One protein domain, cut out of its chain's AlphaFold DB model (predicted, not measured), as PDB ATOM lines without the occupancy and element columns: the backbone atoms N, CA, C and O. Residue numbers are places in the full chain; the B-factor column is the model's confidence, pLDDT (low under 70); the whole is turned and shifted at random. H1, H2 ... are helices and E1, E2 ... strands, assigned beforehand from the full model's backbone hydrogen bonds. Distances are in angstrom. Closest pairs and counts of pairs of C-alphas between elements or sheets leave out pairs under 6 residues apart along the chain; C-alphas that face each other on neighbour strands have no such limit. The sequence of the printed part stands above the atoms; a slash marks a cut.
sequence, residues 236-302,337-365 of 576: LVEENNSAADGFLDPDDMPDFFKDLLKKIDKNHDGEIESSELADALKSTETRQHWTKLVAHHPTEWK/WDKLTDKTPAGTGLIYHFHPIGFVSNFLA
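AT A GLANCE: This is residues 236 to 302 and 337 to 365 of the 576 residues of an uncharacterized protein of Pseudomonas sp. FW104-15G4B (UniProt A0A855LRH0). A small, narrow sheet of three strands, E1, E2 and E3, lies near the middle of a loose, open structure; H1, H2 and H3 form an arc towards one end of the longest axis, and the short H4 lies with the loop of residues 341 to 347 towards the other. H5 runs off from the end of E3, only grazing the sheet, and residues 239 to 254 make a long loop between E1 and H1. The printed part has 96 residues, with five named helices and three named strands in the order E1 H1 H2 H3 E2 H4 E3 H5; the class is mixed, helices and strands. The sheet's order is E1 E2 E3, mixed. The whole is loose, with a radius of gyration of the C-alphas of 15.7 A, and flat, spanning 49 by 38 by 20 A.

HOW THE PARTS SIT: The inner strand E2, residues 293 to 298, is parallel to the edge strand E1, residues 236 to 238, at 25 degrees; N 237 and O 294 are 2.9 A apart, within hydrogen-bond range. E2 is antiparallel to the other edge strand, E3, residues 350 to 354, at 157 degrees, with N 353 and O 295 within hydrogen-bond range at 2.8 A. H1, residues 255 to 264, only grazes the sheet with residues 255 to 257. H2, residues 274 to 280, touches H1 about perpendicular, at 79 degrees; their closest C-alphas, of Ile 264 and Ala 280, are 5.8 A apart. H3, residues 284 to 290, is close to H2 but not clearly touching, the closest C-alphas, of Ala 280 and Thr 286, being 6.1 A apart. H1 and H3 are near each other. E1, then H1, H2 and H3, then E2 form a strand-helix-strand unit, two parallel neighbour strands with helices between them. H5, residues 356 to 365, only grazes the sheet with residues 358 to 360. H4, residues 337 to 340, is not on the sheet and is apart from H1, H2, H3 and H5. Every O i to N i+4 pair is within hydrogen-bond range in H1, H2, H3 and H5; H4 is too short for such a pair.

IN THESE COORDINATES: E2 is 15.2 A long, E3 13.2 A and E1 6.5 A. H1 and H5 are each 14.3 A long, H3 10.1 A, H2 9.9 A and H4 5.5 A. E1 begins at C-alpha 236 (-4.440, 53.390, 28.447), and H5 ends at C-alpha 365 (-24.108, 55.178, 25.598).

THE WHOLE: The two C-alphas farthest apart, of Asn 267 and Asp 342, are 49.1 A apart. Residues 303 to 336 are not printed, and C-alphas 302 and 337 are 4.7 A apart across this cut. The link E1 to H1, 16 residues, is long. The mean pLDDT of the printed part is 80.9, and residues 242 to 246 and 341 to 347 are under 70.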
ATOM      1  N   LEU A 236      -5.370  54.409  28.896       91.44
ATOM      2  CA  LEU A 236      -4.440  53.390  28.447       91.44
ATOM      3  C   LEU A 236      -3.300  53.285  29.462       91.44
ATOM      4  O   LEU A 236      -2.631  54.281  29.735       91.44
ATOM      5  N   VAL A 237      -3.077  52.087  29.992       87.88
ATOM      6  CA  VAL A 237      -1.940  51.769  30.858       87.88
ATOM      7  C   VAL A 237      -1.123  50.686  30.182       87.88
ATOM      8  O   VAL A 237      -1.652  49.638  29.816       87.88
ATOM      9  N   GLU A 238       0.162  50.957  29.999       84.69
ATOM     10  CA  GLU A 238       1.088  50.053  29.328       84.69
ATOM     11  C   GLU A 238       2.151  49.578  30.307       84.69
ATOM     12  O   GLU A 238       2.719  50.380  31.055       84.69
ATOM     13  N   GLU A 239       2.423  48.274  30.274       73.38
ATOM     14  CA  GLU A 239       3.591  47.722  30.940       73.38
ATOM     15  C   GLU A 239       4.843  48.084  30.133       73.38
ATOM     16  O   GLU A 239       5.055  47.594  29.023       73.38
ATOM     17  N   ASN A 240       5.656  48.980  30.686       71.00
ATOM     18  CA  ASN A 240       6.890  49.459  30.064       71.00
ATOM     19  C   ASN A 240       8.141  48.812  30.677       71.00
ATOM     20  O   ASN A 240       9.241  48.967  30.139       71.00
ATOM     21  N   ASN A 241       7.996  48.089  31.790       70.69
ATOM     22  CA  ASN A 241       9.066  47.334  32.412       70.69
ATOM     23  C   ASN A 241       9.245  45.997  31.684       70.69
ATOM     24  O   ASN A 241       8.493  45.044  31.871       70.69
ATOM     25  N   SER A 242      10.304  45.888  30.881       67.19
ATOM     26  CA  SER A 242      10.647  44.643  30.182       67.19
ATOM     27  C   SER A 242      11.041  43.486  31.112       67.19
ATOM     28  O   SER A 242      11.195  42.365  30.637       67.19
ATOM     29  N   ALA A 243      11.274  43.764  32.399       68.12
ATOM     30  CA  ALA A 243      11.550  42.768  33.428       68.12
ATOM     31  C   ALA A 243      10.313  42.415  34.272       68.12
ATOM     32  O   ALA A 243      10.437  41.575  35.160       68.12
ATOM     33  N   ALA A 244       9.148  43.021  34.004       67.81
ATOM     34  CA  ALA A 244       7.909  42.655  34.675       67.81
ATOM     35  C   ALA A 244       7.599  41.173  34.426       67.81
ATOM     36  O   ALA A 244       7.494  40.711  33.289       67.81
ATOM     37  N   ASP A 245       7.432  40.431  35.513       68.06
ATOM     38  CA  ASP A 245       7.068  39.013  35.527       68.06
ATOM     39  C   ASP A 245       5.538  38.813  35.534       68.06
ATOM     40  O   ASP A 245       5.045  37.692  35.641       68.06
ATOM     41  N   GLY A 246       4.774  39.901  35.383       66.75
ATOM     42  CA  GLY A 246       3.314  39.922  35.474       66.75
ATOM     43  C   GLY A 246       2.788  40.127  36.896       66.75
ATOM     44  O   GLY A 246       1.573  40.220  37.072       66.75
ATOM     45  N   PHE A 247       3.668  40.232  37.895       72.19
ATOM     46  CA  PHE A 247       3.309  40.652  39.243       72.19
ATOM     47  C   PHE A 247       3.476  42.169  39.392       72.19
ATOM     48  O   PHE A 247       4.312  42.809  38.759       72.19
ATOM     49  N   LEU A 248       2.625  42.756  40.231       71.75
ATOM     50  CA  LEU A 248       2.625  44.187  40.514       71.75
ATOM     51  C   LEU A 248       3.645  44.499  41.616       71.75
ATOM     52  O   LEU A 248       3.320  44.417  42.799       71.75
ATOM     53  N   ASP A 249       4.866  44.869  41.230       74.38
ATOM     54  CA  ASP A 249       5.908  45.274  42.179       74.38
ATOM     55  C   ASP A 249       5.727  46.750  42.607       74.38
ATOM     56  O   ASP A 249       5.728  47.637  41.745       74.38
ATOM     57  N   PRO A 250       5.569  47.055  43.914       72.81
ATOM     58  CA  PRO A 250       5.229  48.402  44.405       72.81
ATOM     59  C   PRO A 250       6.164  49.523  43.937       72.81
ATOM     60  O   PRO A 250       5.715  50.639  43.657       72.81
ATOM     61  N   ASP A 251       7.458  49.229  43.820       76.44
ATOM     62  CA  ASP A 251       8.468  50.211  43.424       76.44
ATOM     63  C   ASP A 251       8.477  50.460  41.905       76.44
ATOM     64  O   ASP A 251       8.648  51.604  41.464       76.44
ATOM     65  N   ASP A 252       8.176  49.428  41.113       75.81
ATOM     66  CA  ASP A 252       8.361  49.405  39.656       75.81
ATOM     67  C   ASP A 252       7.050  49.440  38.849       75.81
ATOM     68  O   ASP A 252       7.075  49.440  37.619       75.81
ATOM     69  N   MET A 253       5.893  49.536  39.510       77.00
ATOM     70  CA  MET A 253       4.597  49.649  38.834       77.00
ATOM     71  C   MET A 253       4.307  51.065  38.284       77.00
ATOM     72  O   MET A 253       4.770  52.066  38.852       77.00
ATOM     73  N   PRO A 254       3.486  51.179  37.217       78.50
ATOM     74  CA  PRO A 254       3.020  52.462  36.687       78.50
ATOM     75  C   PRO A 254       2.382  53.374  37.750       78.50
ATOM     76  O   PRO A 254       1.657  52.897  38.625       78.50
ATOM     77  N   ASP A 255       2.571  54.696  37.622       79.38
ATOM     78  CA  ASP A 255       2.040  55.703  38.566       79.38
ATOM     79  C   ASP A 255       0.533  55.565  38.809       79.38
ATOM     80  O   ASP A 255       0.061  55.746  39.928       79.38
ATOM     81  N   PHE A 256      -0.213  55.152  37.781       77.19
ATOM     82  CA  PHE A 256      -1.632  54.830  37.899       77.19
ATOM     83  C   PHE A 256      -1.908  53.812  39.016       77.19
ATOM     84  O   PHE A 256      -2.763  54.056  39.864       77.19
ATOM     85  N   PHE A 257      -1.187  52.686  39.041       77.56
ATOM     86  CA  PHE A 257      -1.378  51.663  40.069       77.56
ATOM     87  C   PHE A 257      -0.920  52.166  41.437       77.56
ATOM     88  O   PHE A 257      -1.594  51.896  42.424       77.56
ATOM     89  N   LYS A 258       0.142  52.977  41.502       80.62
ATOM     90  CA  LYS A 258       0.586  53.605  42.759       80.62
ATOM     91  C   LYS A 258      -0.499  54.498  43.353       80.62
ATOM     92  O   LYS A 258      -0.783  54.415  44.547       80.62
ATOM     93  N   ASP A 259      -1.118  55.342  42.535       79.44
ATOM     94  CA  ASP A 259      -2.197  56.227  42.975       79.44
ATOM     95  C   ASP A 259      -3.466  55.442  43.318       79.44
ATOM     96  O   ASP A 259      -4.166  55.773  44.277       79.44
ATOM     97  N   LEU A 260      -3.734  54.361  42.586       77.62
ATOM     98  CA  LEU A 260      -4.854  53.474  42.853       77.62
ATOM     99  C   LEU A 260      -4.715  52.752  44.193       77.62
ATOM    100  O   LEU A 260      -5.654  52.770  44.986       77.62
ATOM    101  N   LEU A 261      -3.554  52.154  44.462       80.38
ATOM    102  CA  LEU A 261      -3.287  51.435  45.705       80.38
ATOM    103  C   LEU A 261      -3.354  52.380  46.905       80.38
ATOM    104  O   LEU A 261      -4.047  52.063  47.861       80.38
ATOM    105  N   LYS A 262      -2.786  53.591  46.810       82.50
ATOM    106  CA  LYS A 262      -2.924  54.625  47.857       82.50
ATOM    107  C   LYS A 262      -4.379  54.994  48.166       82.50
ATOM    108  O   LYS A 262      -4.677  55.372  49.293       82.50
ATOM    109  N   LYS A 263      -5.276  54.951  47.170       78.88
ATOM    110  CA  LYS A 263      -6.714  55.212  47.371       78.88
ATOM    111  C   LYS A 263      -7.440  54.027  48.024       78.88
ATOM    112  O   LYS A 263      -8.484  54.235  48.641       78.88
ATOM    113  N   ILE A 264      -6.947  52.801  47.842       84.12
ATOM    114  CA  ILE A 264      -7.548  51.579  48.399       84.12
ATOM    115  C   ILE A 264      -7.069  51.348  49.833       84.12
ATOM    116  O   ILE A 264      -7.899  51.023  50.678       84.12
ATOM    117  N   ASP A 265      -5.774  51.549  50.079       84.50
ATOM    118  CA  ASP A 265      -5.097  51.419  51.372       84.50
ATOM    119  C   ASP A 265      -5.605  52.492  52.354       84.50
ATOM    120  O   ASP A 265      -5.115  53.628  52.405       84.50
ATOM    121  N   LYS A 266      -6.657  52.152  53.103       82.06
ATOM    122  CA  LYS A 266      -7.337  53.068  54.028       82.06
ATOM    123  C   LYS A 266      -6.642  53.127  55.376       82.06
ATOM    124  O   LYS A 266      -6.775  54.134  56.076       82.06
ATOM    125  N   ASN A 267      -6.006  52.033  55.786       84.19
ATOM    126  CA  ASN A 267      -5.280  51.962  57.050       84.19
ATOM    127  C   ASN A 267      -3.843  52.520  56.925       84.19
ATOM    128  O   ASN A 267      -3.225  52.803  57.953       84.19
ATOM    129  N   HIS A 268      -3.387  52.778  55.694       83.75
ATOM    130  CA  HIS A 268      -2.074  53.307  55.332       83.75
ATOM    131  C   HIS A 268      -0.921  52.427  55.822       83.75
ATOM    132  O   HIS A 268       0.127  52.947  56.226       83.75
ATOM    133  N   ASP A 269      -1.125  51.109  55.839       84.38
ATOM    134  CA  ASP A 269      -0.099  50.144  56.229       84.38
ATOM    135  C   ASP A 269       0.752  49.649  55.048       84.38
ATOM    136  O   ASP A 269       1.787  49.015  55.273       84.38
ATOM    137  N   GLY A 270       0.398  50.043  53.819       79.06
ATOM    138  CA  GLY A 270       1.100  49.685  52.591       79.06
ATOM    139  C   GLY A 270       0.709  48.321  52.022       79.06
ATOM    140  O   GLY A 270       1.208  47.962  50.955       79.06
ATOM    141  N   GLU A 271      -0.177  47.586  52.690       81.94
ATOM    142  CA  GLU A 271      -0.731  46.314  52.247       81.94
ATOM    143  C   GLU A 271      -2.191  46.508  51.825       81.94
ATOM    144  O   GLU A 271      -2.898  47.374  52.325       81.94
ATOM    145  N   ILE A 272      -2.664  45.703  50.871       82.44
ATOM    146  CA  ILE A 272      -4.060  45.771  50.428       82.44
ATOM    147  C   ILE A 272      -4.815  44.548  50.917       82.44
ATOM    148  O   ILE A 272      -4.664  43.442  50.389       82.44
ATOM    149  N   GLU A 273      -5.702  44.754  51.885       86.62
ATOM    150  CA  GLU A 273      -6.564  43.684  52.359       86.62
ATOM    151  C   GLU A 273      -7.776  43.448  51.440       86.62
ATOM    152  O   GLU A 273      -8.321  44.341  50.782       86.62
ATOM    153  N   SER A 274      -8.300  42.220  51.470       84.56
ATOM    154  CA  SER A 274      -9.563  41.878  50.793       84.56
ATOM    155  C   SER A 274     -10.746  42.771  51.208       84.56
ATOM    156  O   SER A 274     -11.648  43.025  50.406       84.56
ATOM    157  N   SER A 275     -10.740  43.264  52.451       86.69
ATOM    158  CA  SER A 275     -11.761  44.153  53.010       86.69
ATOM    159  C   SER A 275     -11.701  45.552  52.375       86.69
ATOM    160  O   SER A 275     -12.737  46.100  51.991       86.69
ATOM    161  N   GLU A 276     -10.497  46.085  52.178       88.94
ATOM    162  CA  GLU A 276     -10.233  47.377  51.546       88.94
ATOM    163  C   GLU A 276     -10.584  47.361  50.063       88.94
ATOM    164  O   GLU A 276     -11.272  48.266  49.587       88.94
ATOM    165  N   LEU A 277     -10.237  46.284  49.349       86.38
ATOM    166  CA  LEU A 277     -10.676  46.068  47.965       86.38
ATOM    167  C   LEU A 277     -12.202  46.022  47.853       86.38
ATOM    168  O   LEU A 277     -12.789  46.670  46.983       86.38
ATOM    169  N   ALA A 278     -12.865  45.271  48.738       86.88
ATOM    170  CA  ALA A 278     -14.320  45.160  48.737       86.88
ATOM    171  C   ALA A 278     -14.997  46.509  49.016       86.88
ATOM    172  O   ALA A 278     -16.050  46.809  48.450       86.88
ATOM    173  N   ASP A 279     -14.409  47.330  49.880       86.69
ATOM    174  CA  ASP A 279     -14.894  48.671  50.170       86.69
ATOM    175  C   ASP A 279     -14.628  49.662  49.033       86.69
ATOM    176  O   ASP A 279     -15.522  50.437  48.683       86.69
ATOM    177  N   ALA A 280     -13.447  49.608  48.421       84.94
ATOM    178  CA  ALA A 280     -13.096  50.394  47.244       84.94
ATOM    179  C   ALA A 280     -14.075  50.121  46.092       84.94
ATOM    180  O   ALA A 280     -14.602  51.050  45.478       84.94
ATOM    181  N   LEU A 281     -14.442  48.855  45.874       83.75
ATOM    182  CA  LEU A 281     -15.444  48.455  44.882       83.75
ATOM    183  C   LEU A 281     -16.865  48.963  45.180       83.75
ATOM    184  O   LEU A 281     -17.693  49.008  44.271       83.75
ATOM    185  N   LYS A 282     -17.189  49.367  46.413       86.50
ATOM    186  CA  LYS A 282     -18.488  49.998  46.720       86.50
ATOM    187  C   LYS A 282     -18.506  51.476  46.330       86.50
ATOM    188  O   LYS A 282     -19.583  52.008  46.045       86.50
ATOM    189  N   SER A 283     -17.345  52.130  46.269       82.31
ATOM    190  CA  SER A 283     -17.237  53.520  45.822       82.31
ATOM    191  C   SER A 283     -17.601  53.644  44.342       82.31
ATOM    192  O   SER A 283     -17.189  52.848  43.496       82.31
ATOM    193  N   THR A 284     -18.427  54.633  44.006       78.75
ATOM    194  CA  THR A 284     -18.766  54.919  42.605       78.75
ATOM    195  C   THR A 284     -17.573  55.514  41.861       78.75
ATOM    196  O   THR A 284     -17.360  55.136  40.714       78.75
ATOM    197  N   GLU A 285     -16.783  56.380  42.503       76.31
ATOM    198  CA  GLU A 285     -15.595  56.997  41.896       76.31
ATOM    199  C   GLU A 285     -14.551  55.930  41.551       76.31
ATOM    200  O   GLU A 285     -14.168  55.774  40.392       76.31
ATOM    201  N   THR A 286     -14.166  55.110  42.531       78.25
ATOM    202  CA  THR A 286     -13.157  54.064  42.335       78.25
ATOM    203  C   THR A 286     -13.573  53.078  41.243       78.25
ATOM    204  O   THR A 286     -12.784  52.773  40.349       78.25
ATOM    205  N   ARG A 287     -14.848  52.657  41.222       83.50
ATOM    206  CA  ARG A 287     -15.387  51.827  40.133       83.50
ATOM    207  C   ARG A 287     -15.314  52.507  38.769       83.50
ATOM    208  O   ARG A 287     -15.031  51.832  37.779       83.50
ATOM    209  N   GLN A 288     -15.597  53.805  38.681       80.56
ATOM    210  CA  GLN A 288     -15.520  54.530  37.410       80.56
ATOM    211  C   GLN A 288     -14.093  54.566  36.866       80.56
ATOM    212  O   GLN A 288     -13.928  54.399  35.662       80.56
ATOM    213  N   HIS A 289     -13.084  54.706  37.724       80.38
ATOM    214  CA  HIS A 289     -11.686  54.625  37.304       80.38
ATOM    215  C   HIS A 289     -11.297  53.206  36.865       80.38
ATOM    216  O   HIS A 289     -10.767  53.028  35.772       80.38
ATOM    217  N   TRP A 290     -11.640  52.171  37.642       84.56
ATOM    218  CA  TRP A 290     -11.248  50.786  37.329       84.56
ATOM    219  C   TRP A 290     -11.895  50.262  36.048       84.56
ATOM    220  O   TRP A 290     -11.260  49.597  35.235       84.56
ATOM    221  N   THR A 291     -13.176  50.576  35.848       89.19
ATOM    222  CA  THR A 291     -13.924  50.102  34.675       89.19
ATOM    223  C   THR A 291     -13.507  50.786  33.376       89.19
ATOM    224  O   THR A 291     -13.890  50.330  32.303       89.19
ATOM    225  N   LYS A 292     -12.727  51.865  33.450       91.00
ATOM    226  CA  LYS A 292     -12.260  52.624  32.289       91.00
ATOM    227  C   LYS A 292     -10.772  52.409  31.993       91.00
ATOM    228  O   LYS A 292     -10.201  53.100  31.154       91.00
ATOM    229  N   LEU A 293     -10.158  51.418  32.634       89.56
ATOM    230  CA  LEU A 293      -8.804  50.985  32.329       89.56
ATOM    231  C   LEU A 293      -8.766  50.181  31.021       89.56
ATOM    232  O   LEU A 293      -9.576  49.273  30.807       89.56
ATOM    233  N   VAL A 294      -7.788  50.502  30.178       93.38
ATOM    234  CA  VAL A 294      -7.370  49.692  29.036       93.38
ATOM    235  C   VAL A 294      -5.923  49.281  29.280       93.38
ATOM    236  O   VAL A 294      -5.030  50.122  29.222       93.38
ATOM    237  N   ALA A 295      -5.687  48.013  29.609       89.94
ATOM    238  CA  ALA A 295      -4.364  47.526  29.998       89.94
ATOM    239  C   ALA A 295      -3.670  46.836  28.819       89.94
ATOM    240  O   ALA A 295      -4.163  45.825  28.322       89.94
ATOM    241  N   HIS A 296      -2.518  47.346  28.395       88.69
ATOM    242  CA  HIS A 296      -1.655  46.695  27.415       88.69
ATOM    243  C   HIS A 296      -0.678  45.772  28.147       88.69
ATOM    244  O   HIS A 296       0.330  46.234  28.685       88.69
ATOM    245  N   HIS A 297      -1.015  44.482  28.231       82.50
ATOM    246  CA  HIS A 297      -0.247  43.516  29.018       82.50
ATOM    247  C   HIS A 297      -0.287  42.094  28.426       82.50
ATOM    248  O   HIS A 297      -1.212  41.760  27.671       82.50
ATOM    249  N   PRO A 298       0.719  41.247  28.733       83.50
ATOM    250  CA  PRO A 298       0.729  39.853  28.309       83.50
ATOM    251  C   PRO A 298      -0.428  39.069  28.934       83.50
ATOM    252  O   PRO A 298      -0.571  39.034  30.153       83.50
ATOM    253  N   THR A 299      -1.214  38.385  28.108       84.62
ATOM    254  CA  THR A 299      -2.314  37.518  28.555       84.62
ATOM    255  C   THR A 299      -1.846  36.374  29.467       84.62
ATOM    256  O   THR A 299      -0.785  35.779  29.251       84.62
ATOM    257  N   GLU A 300      -2.634  36.022  30.491       83.06
ATOM    258  CA  GLU A 300      -2.397  34.819  31.301       83.06
ATOM    259  C   GLU A 300      -2.636  33.498  30.556       83.06
ATOM    260  O   GLU A 300      -2.110  32.472  30.974       83.06
ATOM    261  N   TRP A 301      -3.349  33.508  29.426       87.56
ATOM    262  CA  TRP A 301      -3.812  32.288  28.747       87.56
ATOM    263  C   TRP A 301      -2.792  31.658  27.786       87.56
ATOM    264  O   TRP A 301      -3.135  30.714  27.061       87.56
ATOM    265  N   LYS A 302      -1.568  32.206  27.728       86.38
ATOM    266  CA  LYS A 302      -0.528  31.834  26.755       86.38
ATOM    267  C   LYS A 302       0.587  30.962  27.321       86.38
ATOM    268  O   LYS A 302       0.883  29.929  26.731       86.38
ATOM    269  N   TRP A 337      -4.004  29.901  24.177       84.69
ATOM    270  CA  TRP A 337      -3.656  31.006  23.279       84.69
ATOM    271  C   TRP A 337      -3.099  30.543  21.931       84.69
ATOM    272  O   TRP A 337      -3.553  31.003  20.884       84.69
ATOM    273  N   ASP A 338      -2.203  29.554  21.937       81.00
ATOM    274  CA  ASP A 338      -1.623  28.988  20.712       81.00
ATOM    275  C   ASP A 338      -2.661  28.274  19.831       81.00
ATOM    276  O   ASP A 338      -2.445  28.088  18.638       81.00
ATOM    277  N   LYS A 339      -3.831  27.915  20.375       79.06
ATOM    278  CA  LYS A 339      -4.947  27.351  19.597       79.06
ATOM    279  C   LYS A 339      -5.715  28.427  18.816       79.06
ATOM    280  O   LYS A 339      -6.576  28.088  18.006       79.06
ATOM    281  N   LEU A 340      -5.443  29.715  19.059       75.06
ATOM    282  CA  LEU A 340      -6.106  30.849  18.401       75.06
ATOM    283  C   LEU A 340      -5.347  31.394  17.181       75.06
ATOM    284  O   LEU A 340      -5.917  32.193  16.433       75.06
ATOM    285  N   THR A 341      -4.096  30.975  16.959       65.38
ATOM    286  CA  THR A 341      -3.156  31.589  15.996       65.38
ATOM    287  C   THR A 341      -3.668  31.665  14.558       65.38
ATOM    288  O   THR A 341      -3.287  32.577  13.828       65.38
ATOM    289  N   ASP A 342      -4.566  30.764  14.157       63.28
ATOM    290  CA  ASP A 342      -5.103  30.715  12.791       63.28
ATOM    291  C   ASP A 342      -6.348  31.599  12.578       63.28
ATOM    292  O   ASP A 342      -6.819  31.729  11.445       63.28
ATOM    293  N   LYS A 343      -6.938  32.177  13.639       59.31
ATOM    294  CA  LYS A 343      -8.275  32.811  13.569       59.31
ATOM    295  C   LYS A 343      -8.379  34.219  14.143       59.31
ATOM    296  O   LYS A 343      -9.377  34.893  13.889       59.31
ATOM    297  N   THR A 344      -7.382  34.691  14.877       59.69
ATOM    298  CA  THR A 344      -7.333  36.068  15.377       59.69
ATOM    299  C   THR A 344      -5.931  36.640  15.194       59.69
ATOM    300  O   THR A 344      -4.953  35.898  15.236       59.69
ATOM    301  N   PRO A 345      -5.777  37.969  15.061       57.59
ATOM    302  CA  PRO A 345      -4.467  38.620  15.125       57.59
ATOM    303  C   PRO A 345      -3.839  38.557  16.536       57.59
ATOM    304  O   PRO A 345      -2.987  39.377  16.850       57.59
ATOM    305  N   ALA A 346      -4.240  37.599  17.387       60.41
ATOM    306  CA  ALA A 346      -3.829  37.442  18.784       60.41
ATOM    307  C   ALA A 346      -2.303  37.347  18.981       60.41
ATOM    308  O   ALA A 346      -1.813  37.589  20.086       60.41
ATOM    309  N   GLY A 347      -1.556  37.065  17.907       68.12
ATOM    310  CA  GLY A 347      -0.149  37.430  17.771       68.12
ATOM    311  C   GLY A 347       0.719  36.970  18.939       68.12
ATOM    312  O   GLY A 347       0.747  35.796  19.292       68.12
ATOM    313  N   THR A 348       1.450  37.912  19.530       73.81
ATOM    314  CA  THR A 348       2.466  37.670  20.565       73.81
ATOM    315  C   THR A 348       1.891  37.379  21.955       73.81
ATOM    316  O   THR A 348       2.662  37.026  22.848       73.81
ATOM    317  N   GLY A 349       0.574  37.513  22.159       79.94
ATOM    318  CA  GLY A 349      -0.072  37.457  23.478       79.94
ATOM    319  C   GLY A 349       0.043  38.741  24.298       79.94
ATOM    320  O   GLY A 349      -0.546  38.820  25.370       79.94
ATOM    321  N   LEU A 350       0.750  39.755  23.793       84.00
ATOM    322  CA  LEU A 350       0.719  41.115  24.319       84.00
ATOM    323  C   LEU A 350      -0.423  41.866  23.624       84.00
ATOM    324  O   LEU A 350      -0.382  42.066  22.411       84.00
ATOM    325  N   ILE A 351      -1.468  42.202  24.379       87.81
ATOM    326  CA  ILE A 351      -2.738  42.705  23.840       87.81
ATOM    327  C   ILE A 351      -3.317  43.797  24.739       87.81
ATOM    328  O   ILE A 351      -2.933  43.939  25.899       87.81
ATOM    329  N   TYR A 352      -4.261  44.563  24.199       91.50
ATOM    330  CA  TYR A 352      -5.020  45.564  24.938       91.50
ATOM    331  C   TYR A 352      -6.277  44.930  25.517       91.50
ATOM    332  O   TYR A 352      -7.132  44.451  24.771       91.50
ATOM    333  N   HIS A 353      -6.399  44.963  26.836       92.25
ATOM    334  CA  HIS A 353      -7.526  44.417  27.578       92.25
ATOM    335  C   HIS A 353      -8.450  45.534  28.024       92.25
ATOM    336  O   HIS A 353      -8.021  46.491  28.666       92.25
ATOM    337  N   PHE A 354      -9.727  45.394  27.700       94.62
ATOM    338  CA  PHE A 354     -10.780  46.294  28.134       94.62
ATOM    339  C   PHE A 354     -11.545  45.663  29.286       94.62
ATOM    340  O   PHE A 354     -11.950  44.502  29.212       94.62
ATOM    341  N   HIS A 355     -11.862  46.460  30.306       92.44
ATOM    342  CA  HIS A 355     -12.822  46.027  31.310       92.44
ATOM    343  C   HIS A 355     -14.197  45.784  30.644       92.44
ATOM    344  O   HIS A 355     -14.816  46.742  30.164       92.44
ATOM    345  N   PRO A 356     -14.760  44.556  30.670       91.62
ATOM    346  CA  PRO A 356     -15.947  44.220  29.878       91.62
ATOM    347  C   PRO A 356     -17.162  45.104  30.177       91.62
ATOM    348  O   PRO A 356     -17.831  45.595  29.269       91.62
ATOM    349  N   ILE A 357     -17.419  45.368  31.463       89.88
ATOM    350  CA  ILE A 357     -18.546  46.214  31.883       89.88
ATOM    351  C   ILE A 357     -18.383  47.666  31.421       89.88
ATOM    352  O   ILE A 357     -19.351  48.243  30.928       89.88
ATOM    353  N   GLY A 358     -17.194  48.261  31.553       91.69
ATOM    354  CA  GLY A 358     -16.954  49.634  31.106       91.69
ATOM    355  C   GLY A 358     -17.046  49.764  29.592       91.69
ATOM    356  O   GLY A 358     -17.722  50.667  29.100       91.69
ATOM    357  N   PHE A 359     -16.470  48.806  28.860       93.06
ATOM    358  CA  PHE A 359     -16.570  48.729  27.404       93.06
ATOM    359  C   PHE A 359     -18.030  48.683  26.941       93.06
ATOM    360  O   PHE A 359     -18.477  49.571  26.215       93.06
ATOM    361  N   VAL A 360     -18.810  47.707  27.422       90.81
ATOM    362  CA  VAL A 360     -20.229  47.568  27.051       90.81
ATOM    363  C   VAL A 360     -21.034  48.795  27.477       90.81
ATOM    364  O   VAL A 360     -21.847  49.284  26.696       90.81
ATOM    365  N   SER A 361     -20.793  49.338  28.673       87.44
ATOM    366  CA  SER A 361     -21.491  50.541  29.149       87.44
ATOM    367  C   SER A 361     -21.269  51.739  28.225       87.44
ATOM    368  O   SER A 361     -22.220  52.467  27.933       87.44
ATOM    369  N   ASN A 362     -20.047  51.927  27.719       90.50
ATOM    370  CA  ASN A 362     -19.749  53.006  26.781       90.50
ATOM    371  C   ASN A 362     -20.398  52.775  25.403       90.50
ATOM    372  O   ASN A 362     -20.951  53.705  24.818       90.50
ATOM    373  N   PHE A 363     -20.443  51.529  24.918       87.56
ATOM    374  CA  PHE A 363     -21.196  51.181  23.705       87.56
ATOM    375  C   PHE A 363     -22.703  51.417  23.852       87.56
ATOM    376  O   PHE A 363     -23.335  51.947  22.941       87.56
ATOM    377  N   LEU A 364     -23.290  51.098  25.006       83.50
ATOM    378  CA  LEU A 364     -24.700  51.391  25.282       83.50
ATOM    379  C   LEU A 364     -24.982  52.902  25.297       83.50
ATOM    380  O   LEU A 364     -26.075  53.331  24.925       83.50
ATOM    381  N   ALA A 365     -23.998  53.724  25.673       80.31
ATOM    382  CA  ALA A 365     -24.108  55.178  25.598       80.31
ATOM    383  C   ALA A 365     -24.095  55.716  24.154       80.31
ATOM    384  O   ALA A 365     -24.598  56.818  23.922       80.31
TER     385      ALA A 365